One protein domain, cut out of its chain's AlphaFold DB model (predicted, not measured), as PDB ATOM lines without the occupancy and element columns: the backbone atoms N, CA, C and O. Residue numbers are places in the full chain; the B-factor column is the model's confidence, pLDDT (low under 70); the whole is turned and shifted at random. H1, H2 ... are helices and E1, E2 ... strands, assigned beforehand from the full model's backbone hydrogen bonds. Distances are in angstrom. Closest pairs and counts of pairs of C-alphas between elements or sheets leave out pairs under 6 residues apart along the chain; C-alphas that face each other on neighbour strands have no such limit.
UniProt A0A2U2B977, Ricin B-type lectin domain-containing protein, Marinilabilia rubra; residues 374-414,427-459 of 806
ATOM      1  N   THR A 374     148.209 202.564 227.152       96.31
ATOM      2  CA  THR A 374     149.123 202.835 228.262       96.31
ATOM      3  C   THR A 374     148.353 203.433 229.437       96.31
ATOM      4  O   THR A 374     147.324 204.080 229.258       96.31
ATOM      5  N   GLY A 375     148.821 203.181 230.659       94.75
ATOM      6  CA  GLY A 375     148.169 203.645 231.882       94.75
ATOM      7  C   GLY A 375     148.063 202.544 232.932       94.75
ATOM      8  O   GLY A 375     148.771 201.536 232.881       94.75
ATOM      9  N   ASP A 376     147.175 202.742 233.903       94.38
ATOM     10  CA  ASP A 376     146.922 201.764 234.961       94.38
ATOM     11  C   ASP A 376     145.926 200.698 234.481       94.38
ATOM     12  O   ASP A 376     144.711 200.807 234.667       94.38
ATOM     13  N   TYR A 377     146.452 199.650 233.839       94.06
ATOM     14  CA  TYR A 377     145.646 198.540 233.325       94.06
ATOM     15  C   TYR A 377     144.853 197.822 234.422       94.06
ATOM     16  O   TYR A 377     143.730 197.383 234.184       94.06
ATOM     17  N   SER A 378     145.425 197.689 235.624       90.19
ATOM     18  CA  SER A 378     144.762 197.012 236.739       90.19
ATOM     19  C   SER A 378     143.559 197.815 237.215       90.19
ATOM     20  O   SER A 378     142.497 197.239 237.442       90.19
ATOM     21  N   LYS A 379     143.693 199.144 237.305       92.38
ATOM     22  CA  LYS A 379     142.573 200.045 237.590       92.38
ATOM     23  C   LYS A 379     141.510 199.990 236.495       92.38
ATOM     24  O   LYS A 379     140.341 199.856 236.839       92.38
ATOM     25  N   PHE A 380     141.913 200.008 235.223       94.06
ATOM     26  CA  PHE A 380     141.006 199.855 234.081       94.06
ATOM     27  C   PHE A 380     140.166 198.579 234.164       94.06
ATOM     28  O   PHE A 380     138.936 198.626 234.165       94.06
ATOM     29  N   ILE A 381     140.823 197.430 234.330       90.88
ATOM     30  CA  ILE A 381     140.125 196.145 234.447       90.88
ATOM     31  C   ILE A 381     139.260 196.122 235.702       90.88
ATOM     32  O   ILE A 381     138.129 195.645 235.657       90.88
ATOM     33  N   TRP A 382     139.752 196.638 236.829       90.19
ATOM     34  CA  TRP A 382     138.994 196.639 238.074       90.19
ATOM     35  C   TRP A 382     137.741 197.522 238.014       90.19
ATOM     36  O   TRP A 382     136.703 197.121 238.544       90.19
ATOM     37  N   ASN A 383     137.804 198.682 237.360       90.88
ATOM     38  CA  ASN A 383     136.681 199.612 237.236       90.88
ATOM     39  C   ASN A 383     135.507 199.020 236.451       90.88
ATOM     40  O   ASN A 383     134.349 199.185 236.828       90.88
ATOM     41  N   GLU A 384     135.783 198.260 235.399       88.88
ATOM     42  CA  GLU A 384     134.724 197.567 234.666       88.88
ATOM     43  C   GLU A 384     134.331 196.255 235.365       88.88
ATOM     44  O   GLU A 384     133.147 195.983 235.572       88.88
ATOM     45  N   ALA A 385     135.299 195.480 235.868       83.38
ATOM     46  CA  ALA A 385     135.018 194.223 236.558       83.38
ATOM     47  C   ALA A 385     134.199 194.423 237.841       83.38
ATOM     48  O   ALA A 385     133.391 193.564 238.193       83.38
ATOM     49  N   HIS A 386     134.338 195.549 238.554       82.75
ATOM     50  CA  HIS A 386     133.547 195.797 239.762       82.75
ATOM     51  C   HIS A 386     132.044 195.930 239.480       82.75
ATOM     52  O   HIS A 386     131.243 195.794 240.416       82.75
ATOM     53  N   LYS A 387     131.670 196.242 238.227       84.50
ATOM     54  CA  LYS A 387     130.280 196.359 237.763       84.50
ATOM     55  C   LYS A 387     129.640 194.986 237.582       84.50
ATOM     56  O   LYS A 387     128.419 194.884 237.660       84.50
ATOM     57  N   ILE A 388     130.451 193.928 237.458       73.00
ATOM     58  CA  ILE A 388     129.983 192.541 237.417       73.00
ATOM     59  C   ILE A 388     129.181 192.262 238.702       73.00
ATOM     60  O   ILE A 388     129.742 192.305 239.805       73.00
ATOM     61  N   PRO A 389     127.879 191.922 238.612       57.38
ATOM     62  CA  PRO A 389     127.033 191.716 239.793       57.38
ATOM     63  C   PRO A 389     127.577 190.629 240.738       57.38
ATOM     64  O   PRO A 389     127.407 190.672 241.962       57.38
ATOM     65  N   ASN A 390     128.292 189.657 240.171       56.22
ATOM     66  CA  ASN A 390     128.819 188.494 240.862       56.22
ATOM     67  C   ASN A 390     130.012 188.821 241.782       56.22
ATOM     68  O   ASN A 390     131.133 189.062 241.339       56.22
ATOM     69  N   LYS A 391     129.791 188.768 243.101       56.06
ATOM     70  CA  LYS A 391     130.830 189.012 244.119       56.06
ATOM     71  C   LYS A 391     132.012 188.032 244.039       56.06
ATOM     72  O   LYS A 391     133.138 188.433 244.309       56.06
ATOM     73  N   THR A 392     131.775 186.772 243.677       51.56
ATOM     74  CA  THR A 392     132.828 185.751 243.598       51.56
ATOM     75  C   THR A 392     133.734 185.998 242.399       51.56
ATOM     76  O   THR A 392     134.944 186.021 242.575       51.56
ATOM     77  N   ILE A 393     133.166 186.288 241.221       62.22
ATOM     78  CA  ILE A 393     133.939 186.679 240.031       62.22
ATOM     79  C   ILE A 393     134.766 187.930 240.329       62.22
ATOM     80  O   ILE A 393     135.967 187.924 240.086       62.22
ATOM     81  N   ARG A 394     134.168 188.957 240.945       72.56
ATOM     82  CA  ARG A 394     134.901 190.164 241.359       72.56
ATOM     83  C   ARG A 394     136.075 189.851 242.280       72.56
ATOM     84  O   ARG A 394     137.172 190.341 242.049       72.56
ATOM     85  N   ASN A 395     135.873 189.012 243.294       65.12
ATOM     86  CA  ASN A 395     136.953 188.618 244.198       65.12
ATOM     87  C   ASN A 395     138.047 187.810 243.481       65.12
ATOM     88  O   ASN A 395     139.222 188.028 243.750       65.12
ATOM     89  N   THR A 396     137.677 186.911 242.566       67.00
ATOM     90  CA  THR A 396     138.628 186.131 241.761       67.00
ATOM     91  C   THR A 396     139.433 187.022 240.820       67.00
ATOM     92  O   THR A 396     140.646 186.871 240.747       67.00
ATOM     93  N   VAL A 397     138.788 187.973 240.137       77.12
ATOM     94  CA  VAL A 397     139.474 188.954 239.284       77.12
ATOM     95  C   VAL A 397     140.404 189.818 240.119       77.12
ATOM     96  O   VAL A 397     141.554 189.986 239.741       77.12
ATOM     97  N   LYS A 398     139.951 190.303 241.281       81.56
ATOM     98  CA  LYS A 398     140.790 191.081 242.197       81.56
ATOM     99  C   LYS A 398     142.046 190.313 242.603       81.56
ATOM    100  O   LYS A 398     143.143 190.824 242.441       81.56
ATOM    101  N   GLN A 399     141.882 189.072 243.059       73.19
ATOM    102  CA  GLN A 399     143.010 188.223 243.429       73.19
ATOM    103  C   GLN A 399     143.953 187.989 242.238       73.19
ATOM    104  O   GLN A 399     145.164 188.073 242.393       73.19
ATOM    105  N   ALA A 400     143.410 187.728 241.046       78.06
ATOM    106  CA  ALA A 400     144.225 187.556 239.850       78.06
ATOM    107  C   ALA A 400     145.016 188.831 239.515       78.06
ATOM    108  O   ALA A 400     146.202 188.735 239.223       78.06
ATOM    109  N   LEU A 401     144.389 190.009 239.598       83.56
ATOM    110  CA  LEU A 401     145.040 191.304 239.382       83.56
ATOM    111  C   LEU A 401     146.125 191.604 240.426       83.56
ATOM    112  O   LEU A 401     147.125 192.219 240.073       83.56
ATOM    113  N   ASP A 402     145.966 191.142 241.669       82.75
ATOM    114  CA  ASP A 402     146.991 191.259 242.717       82.75
ATOM    115  C   ASP A 402     148.210 190.342 242.445       82.75
ATOM    116  O   ASP A 402     149.319 190.617 242.905       82.75
ATOM    117  N   GLU A 403     148.025 189.248 241.697       79.38
ATOM    118  CA  GLU A 403     149.057 188.238 241.404       79.38
ATOM    119  C   GLU A 403     149.768 188.433 240.047       79.38
ATOM    120  O   GLU A 403     150.819 187.822 239.807       79.38
ATOM    121  N   ILE A 404     149.217 189.256 239.146       82.69
ATOM    122  CA  ILE A 404     149.762 189.490 237.800       82.69
ATOM    123  C   ILE A 404     150.191 190.943 237.597       82.69
ATOM    124  O   ILE A 404     149.580 191.874 238.104       82.69
ATOM    125  N   GLN A 405     151.209 191.149 236.761       85.88
ATOM    126  CA  GLN A 405     151.605 192.488 236.318       85.88
ATOM    127  C   GLN A 405     151.375 192.635 234.815       85.88
ATOM    128  O   GLN A 405     152.162 192.119 234.011       85.88
ATOM    129  N   ILE A 406     150.321 193.352 234.429       90.50
ATOM    130  CA  ILE A 406     150.020 193.639 233.022       90.50
ATOM    131  C   ILE A 406     151.094 194.568 232.457       90.50
ATOM    132  O   ILE A 406     151.428 195.588 233.052       90.50
ATOM    133  N   GLN A 407     151.684 194.160 231.336       92.38
ATOM    134  CA  GLN A 407     152.780 194.862 230.669       92.38
ATOM    135  C   GLN A 407     152.267 195.680 229.487       92.38
ATOM    136  O   GLN A 407     152.700 196.813 229.292       92.38
ATOM    137  N   LYS A 408     151.383 195.089 228.676       94.81
ATOM    138  CA  LYS A 408     150.912 195.680 227.423       94.81
ATOM    139  C   LYS A 408     149.468 195.292 227.160       94.81
ATOM    140  O   LYS A 408     149.092 194.139 227.376       94.81
ATOM    141  N   MET A 409     148.705 196.234 226.621       95.75
ATOM    142  CA  MET A 409     147.460 195.948 225.921       95.75
ATOM    143  C   MET A 409     147.473 196.664 224.580       95.75
ATOM    144  O   MET A 409     147.912 197.813 224.507       95.75
ATOM    145  N   TYR A 410     147.039 195.986 223.524       96.50
ATOM    146  CA  TYR A 410     147.005 196.585 222.196       96.50
ATOM    147  C   TYR A 410     146.005 195.887 221.274       96.50
ATOM    148  O   TYR A 410     145.834 194.670 221.341       96.50
ATOM    149  N   LEU A 411     145.374 196.677 220.409       96.12
ATOM    150  CA  LEU A 411     144.599 196.210 219.265       96.12
ATOM    151  C   LEU A 411     145.544 196.077 218.067       96.12
ATOM    152  O   LEU A 411     146.330 196.991 217.813       96.12
ATOM    153  N   ASP A 412     145.464 194.961 217.352       95.12
ATOM    154  CA  ASP A 412     146.280 194.671 216.172       95.12
ATOM    155  C   ASP A 412     145.355 194.229 215.039       95.12
ATOM    156  O   ASP A 412     144.679 193.211 215.180       95.12
ATOM    157  N   LEU A 413     145.286 195.010 213.960       93.12
ATOM    158  CA  LEU A 413     144.547 194.677 212.745       93.12
ATOM    159  C   LEU A 413     145.506 194.708 211.553       93.12
ATOM    160  O   LEU A 413     146.216 195.697 211.337       93.12
ATOM    161  N   ASP A 414     145.487 193.650 210.753       88.25
ATOM    162  CA  ASP A 414     146.332 193.506 209.574       88.25
ATOM    163  C   ASP A 414     145.512 193.178 208.322       88.25
ATOM    164  O   ASP A 414     144.454 192.545 208.369       88.25
ATOM    165  N   HIS A 427     144.938 192.155 222.294       94.94
ATOM    166  CA  HIS A 427     145.956 191.433 223.041       94.94
ATOM    167  C   HIS A 427     146.169 192.044 224.421       94.94
ATOM    168  O   HIS A 427     146.245 193.261 224.579       94.94
ATOM    169  N   CYS A 428     146.359 191.184 225.420       94.06
ATOM    170  CA  CYS A 428     146.830 191.567 226.746       94.06
ATOM    171  C   CYS A 428     148.007 190.667 227.145       94.06
ATOM    172  O   CYS A 428     147.920 189.435 227.129       94.06
ATOM    173  N   GLU A 429     149.128 191.292 227.492       93.56
ATOM    174  CA  GLU A 429     150.347 190.628 227.941       93.56
ATOM    175  C   GLU A 429     150.607 190.947 229.410       93.56
ATOM    176  O   GLU A 429     150.591 192.109 229.816       93.56
ATOM    177  N   PHE A 430     150.894 189.928 230.215       89.31
ATOM    178  CA  PHE A 430     151.137 190.085 231.646       89.31
ATOM    179  C   PHE A 430     152.196 189.110 232.159       89.31
ATOM    180  O   PHE A 430     152.396 188.026 231.610       89.31
ATOM    181  N   LYS A 431     152.885 189.481 233.239       85.12
ATOM    182  CA  LYS A 431     153.802 188.592 233.957       85.12
ATOM    183  C   LYS A 431     153.062 187.869 235.073       85.12
ATOM    184  O   LYS A 431     152.363 188.498 235.860       85.12
ATOM    185  N   TYR A 432     153.277 186.563 235.161       78.38
ATOM    186  CA  TYR A 432     152.865 185.726 236.287       78.38
ATOM    187  C   TYR A 432     154.038 184.819 236.660       78.38
ATOM    188  O   TYR A 432     154.604 184.162 235.784       78.38
ATOM    189  N   GLN A 433     154.447 184.819 237.934       73.25
ATOM    190  CA  GLN A 433     155.628 184.080 238.416       73.25
ATOM    191  C   GLN A 433     156.882 184.310 237.541       73.25
ATOM    192  O   GLN A 433     157.564 183.368 237.137       73.25
ATOM    193  N   ASN A 434     157.152 185.573 237.188       76.56
ATOM    194  CA  ASN A 434     158.245 186.006 236.302       76.56
ATOM    195  C   ASN A 434     158.227 185.447 234.865       76.56
ATOM    196  O   ASN A 434     159.193 185.638 234.129       76.56
ATOM    197  N   LYS A 435     157.135 184.815 234.416       74.50
ATOM    198  CA  LYS A 435     156.959 184.385 233.022       74.50
ATOM    199  C   LYS A 435     155.973 185.290 232.298       74.50
ATOM    200  O   LYS A 435     154.885 185.546 232.814       74.50
ATOM    201  N   LEU A 436     156.338 185.732 231.094       84.69
ATOM    202  CA  LEU A 436     155.432 186.467 230.213       84.69
ATOM    203  C   LEU A 436     154.319 185.534 229.730       84.69
ATOM    204  O   LEU A 436     154.566 184.401 229.314       84.69
ATOM    205  N   GLN A 437     153.093 186.016 229.818       83.94
ATOM    206  CA  GLN A 437     151.887 185.353 229.365       83.94
ATOM    207  C   GLN A 437     151.163 186.289 228.407       83.94
ATOM    208  O   GLN A 437     151.103 187.491 228.651       83.94
ATOM    209  N   LYS A 438     150.580 185.726 227.351       89.81
ATOM    210  CA  LYS A 438     149.760 186.453 226.383       89.81
ATOM    211  C   LYS A 438     148.362 185.850 226.343       89.81
ATOM    212  O   LYS A 438     148.216 184.624 226.366       89.81
ATOM    213  N   ILE A 439     147.350 186.708 226.324       87.44
ATOM    214  CA  ILE A 439     145.968 186.355 226.007       87.44
ATOM    215  C   ILE A 439     145.522 187.193 224.808       87.44
ATOM    216  O   ILE A 439     145.858 188.373 224.720       87.44
ATOM    217  N   SER A 440     144.783 186.558 223.903       90.88
ATOM    218  CA  SER A 440     144.134 187.210 222.769       90.88
ATOM    219  C   SER A 440     142.642 186.909 222.771       90.88
ATOM    220  O   SER A 440     142.213 185.848 223.254       90.88
ATOM    221  N   PHE A 441     141.874 187.836 222.219       89.88
ATOM    222  CA  PHE A 441     140.446 187.715 221.955       89.88
ATOM    223  C   PHE A 441     140.075 188.606 220.764       89.88
ATOM    224  O   PHE A 441     140.918 189.339 220.248       89.88
ATOM    225  N   GLU A 442     138.835 188.485 220.300       91.31
ATOM    226  CA  GLU A 442     138.325 189.227 219.147       91.31
ATOM    227  C   GLU A 442     138.547 190.738 219.313       91.31
ATOM    228  O   GLU A 442     138.464 191.270 220.424       91.31
ATOM    229  N   ALA A 443     138.888 191.417 218.215       91.94
ATOM    230  CA  ALA A 443     139.065 192.861 218.204       91.94
ATOM    231  C   ALA A 443     137.839 193.575 218.794       91.94
ATOM    232  O   ALA A 443     136.702 193.317 218.407       91.94
ATOM    233  N   SER A 444     138.076 194.491 219.733       91.06
ATOM    234  CA  SER A 444     137.032 195.292 220.367       91.06
ATOM    235  C   SER A 444     137.631 196.567 220.957       91.06
ATOM    236  O   SER A 444     138.722 196.522 221.526       91.06
ATOM    237  N   LEU A 445     136.912 197.685 220.848       91.94
ATOM    238  CA  LEU A 445     137.140 198.913 221.622       91.94
ATOM    239  C   LEU A 445     135.923 199.226 222.504       91.94
ATOM    240  O   LEU A 445     135.560 200.380 222.722       91.94
ATOM    241  N   ASP A 446     135.288 198.181 223.029       91.50
ATOM    242  CA  ASP A 446     134.276 198.275 224.073       91.50
ATOM    243  C   ASP A 446     134.908 197.865 225.411       91.50
ATOM    244  O   ASP A 446     135.381 196.740 225.579       91.50
ATOM    245  N   ALA A 447     134.944 198.793 226.371       90.81
ATOM    246  CA  ALA A 447     135.608 198.578 227.654       90.81
ATOM    247  C   ALA A 447     134.994 197.417 228.457       90.81
ATOM    248  O   ALA A 447     135.730 196.650 229.081       90.81
ATOM    249  N   GLU A 448     133.669 197.263 228.415       88.25
ATOM    250  CA  GLU A 448     132.964 196.188 229.111       88.25
ATOM    251  C   GLU A 448     133.308 194.840 228.471       88.25
ATOM    252  O   GLU A 448     133.696 193.903 229.174       88.25
ATOM    253  N   GLN A 449     133.260 194.762 227.139       88.50
ATOM    254  CA  GLN A 449     133.589 193.544 226.401       88.50
ATOM    255  C   GLN A 449     135.061 193.140 226.579       88.50
ATOM    256  O   GLN A 449     135.341 191.984 226.897       88.50
ATOM    257  N   ILE A 450     136.001 194.088 226.467       90.12
ATOM    258  CA  ILE A 450     137.439 193.852 226.694       90.12
ATOM    259  C   ILE A 450     137.663 193.261 228.087       90.12
ATOM    260  O   ILE A 450     138.331 192.235 228.247       90.12
ATOM    261  N   VAL A 451     137.101 193.894 229.119       88.50
ATOM    262  CA  VAL A 451     137.305 193.454 230.502       88.50
ATOM    263  C   VAL A 451     136.610 192.127 230.774       88.50
ATOM    264  O   VAL A 451     137.155 191.293 231.504       88.50
ATOM    265  N   LYS A 452     135.454 191.880 230.158       84.12
ATOM    266  CA  LYS A 452     134.771 190.589 230.206       84.12
ATOM    267  C   LYS A 452     135.621 189.476 229.596       84.12
ATOM    268  O   LYS A 452     135.770 188.421 230.219       84.12
ATOM    269  N   ASP A 453     136.232 189.701 228.437       86.19
ATOM    270  CA  ASP A 453     137.082 188.708 227.779       86.19
ATOM    271  C   ASP A 453     138.375 188.447 228.553       86.19
ATOM    272  O   ASP A 453     138.729 187.283 228.784       86.19
ATOM    273  N   ILE A 454     139.020 189.499 229.066       85.12
ATOM    274  CA  ILE A 454     140.169 189.365 229.973       85.12
ATOM    275  C   ILE A 454     139.762 188.571 231.220       85.12
ATOM    276  O   ILE A 454     140.415 187.584 231.557       85.12
ATOM    277  N   THR A 455     138.655 188.932 231.872       78.81
ATOM    278  CA  THR A 455     138.133 188.247 233.065       78.81
ATOM    279  C   THR A 455     137.888 186.767 232.797       78.81
ATOM    280  O   THR A 455     138.340 185.913 233.561       78.81
ATOM    281  N   ASN A 456     137.229 186.442 231.687       76.50
ATOM    282  CA  ASN A 456     136.972 185.065 231.285       76.50
ATOM    283  C   ASN A 456     138.279 184.286 231.087       76.50
ATOM    284  O   ASN A 456     138.412 183.174 231.601       76.50
ATOM    285  N   LYS A 457     139.271 184.867 230.404       76.31
ATOM    286  CA  LYS A 457     140.586 184.237 230.200       76.31
ATOM    287  C   LYS A 457     141.372 184.084 231.505       76.31
ATOM    288  O   LYS A 457     142.029 183.060 231.693       76.31
ATOM    289  N   LEU A 458     141.284 185.048 232.422       73.12
ATOM    290  CA  LEU A 458     141.894 184.955 233.749       73.12
ATOM    291  C   LEU A 458     141.236 183.842 234.577       73.12
ATOM    292  O   LEU A 458     141.942 183.005 235.131       73.12
ATOM    293  N   ILE A 459     139.905 183.742 234.597       69.62
ATOM    294  CA  ILE A 459     139.194 182.645 235.278       69.62
ATOM    295  C   ILE A 459     139.592 181.288 234.689       69.62
ATOM    296  O   ILE A 459     139.861 180.346 235.437       69.62
TER     297      ILE A 459
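This is residues 374 to 414 and 427 to 459 of the 806 residues of the protein "Ricin B-type lectin domain-containing protein" of Marinilabilia rubra (UniProt A0A2U2B977). A twisted sheet of three antiparallel strands has three helices gathered on one side of it: H3 lies slantwise over one face, and the helical hairpin of H1 and H2 packs across H3. H1 only grazes the sheet with residues 377 to 378. The printed part has 74 residues with three named helices and three named strands, in the order H1 H2 E1 E2 E3 H3; the sheet's order is E1 - E2 - E3, and the class is mixed, helices and strands. The whole is compact, with a radius of gyration of the C-alphas of 11.8 A and spans of 38 by 29 by 21 A.

The inner strand E2, residues 427 to 432, is antiparallel to the edge strand E1, residues 405 to 414, at 157 degrees; N 407 and O 429 are within hydrogen-bond range at 2.8 A. E2 is also antiparallel to the other edge strand, E3, residues 435 to 442, at 155 degrees, and the two form a hairpin; N 437 and O 430 are 2.8 A apart, within hydrogen-bond range. H3, residues 447 to 459, is on one face of the sheet, making two layers, a helix over a sheet. Its height over the sheet is 9.3 A. It lies over E3 and runs slantwise to the strands, at 50 degrees to E3 on the local plane; the closest C-alphas of H3 and E3 are those of Asp 453 and Phe 441, 6.8 A apart. H1, residues 377 to 385, touches H3 about perpendicular, at 82 degrees, with the C-alphas of Ile 381 and Val 451 closest at 5.5 A. H2, residues 391 to 403, touches H3 with residues 396 to 400 alone, about perpendicular at 78 degrees; the closest C-alphas are those of Val 397 and Thr 455, 6.4 A apart. H1 and H2 form a helical hairpin: they touch at a shallow tilt of 5 degrees, opposite ways, and the C-alphas of Ala 385 and Arg 394 are closest at 6.3 A. H2 and E3 are apart. In H1, H2 and H3 every O i to N i+4 pair is within hydrogen-bond range.

E1 runs 27.3 A from C-alpha 405 at (151.605, 192.488, 236.318) to C-alpha 414, E2 16.0 A and E3 23.7 A. H1 begins at C-alpha 377, at (145.646, 198.540, 233.325), and is 11.9 A long. H2 is 18.4 A long, and H3 is 18.0 A, ending at C-alpha 459, at (139.194, 182.645, 235.278).

The C-alphas of Lys 391 and Asp 414 are the two farthest apart, at 38.1 A. Residues 415 to 426, the link from E1 to E2, are cut out, and C-alphas 414 and 427 are 13.6 A apart across the cut. The links that are printed whole are tight. The mean pLDDT of the printed part is 84.0; residues 389 to 393, 395 to 396 and 459 are under 70.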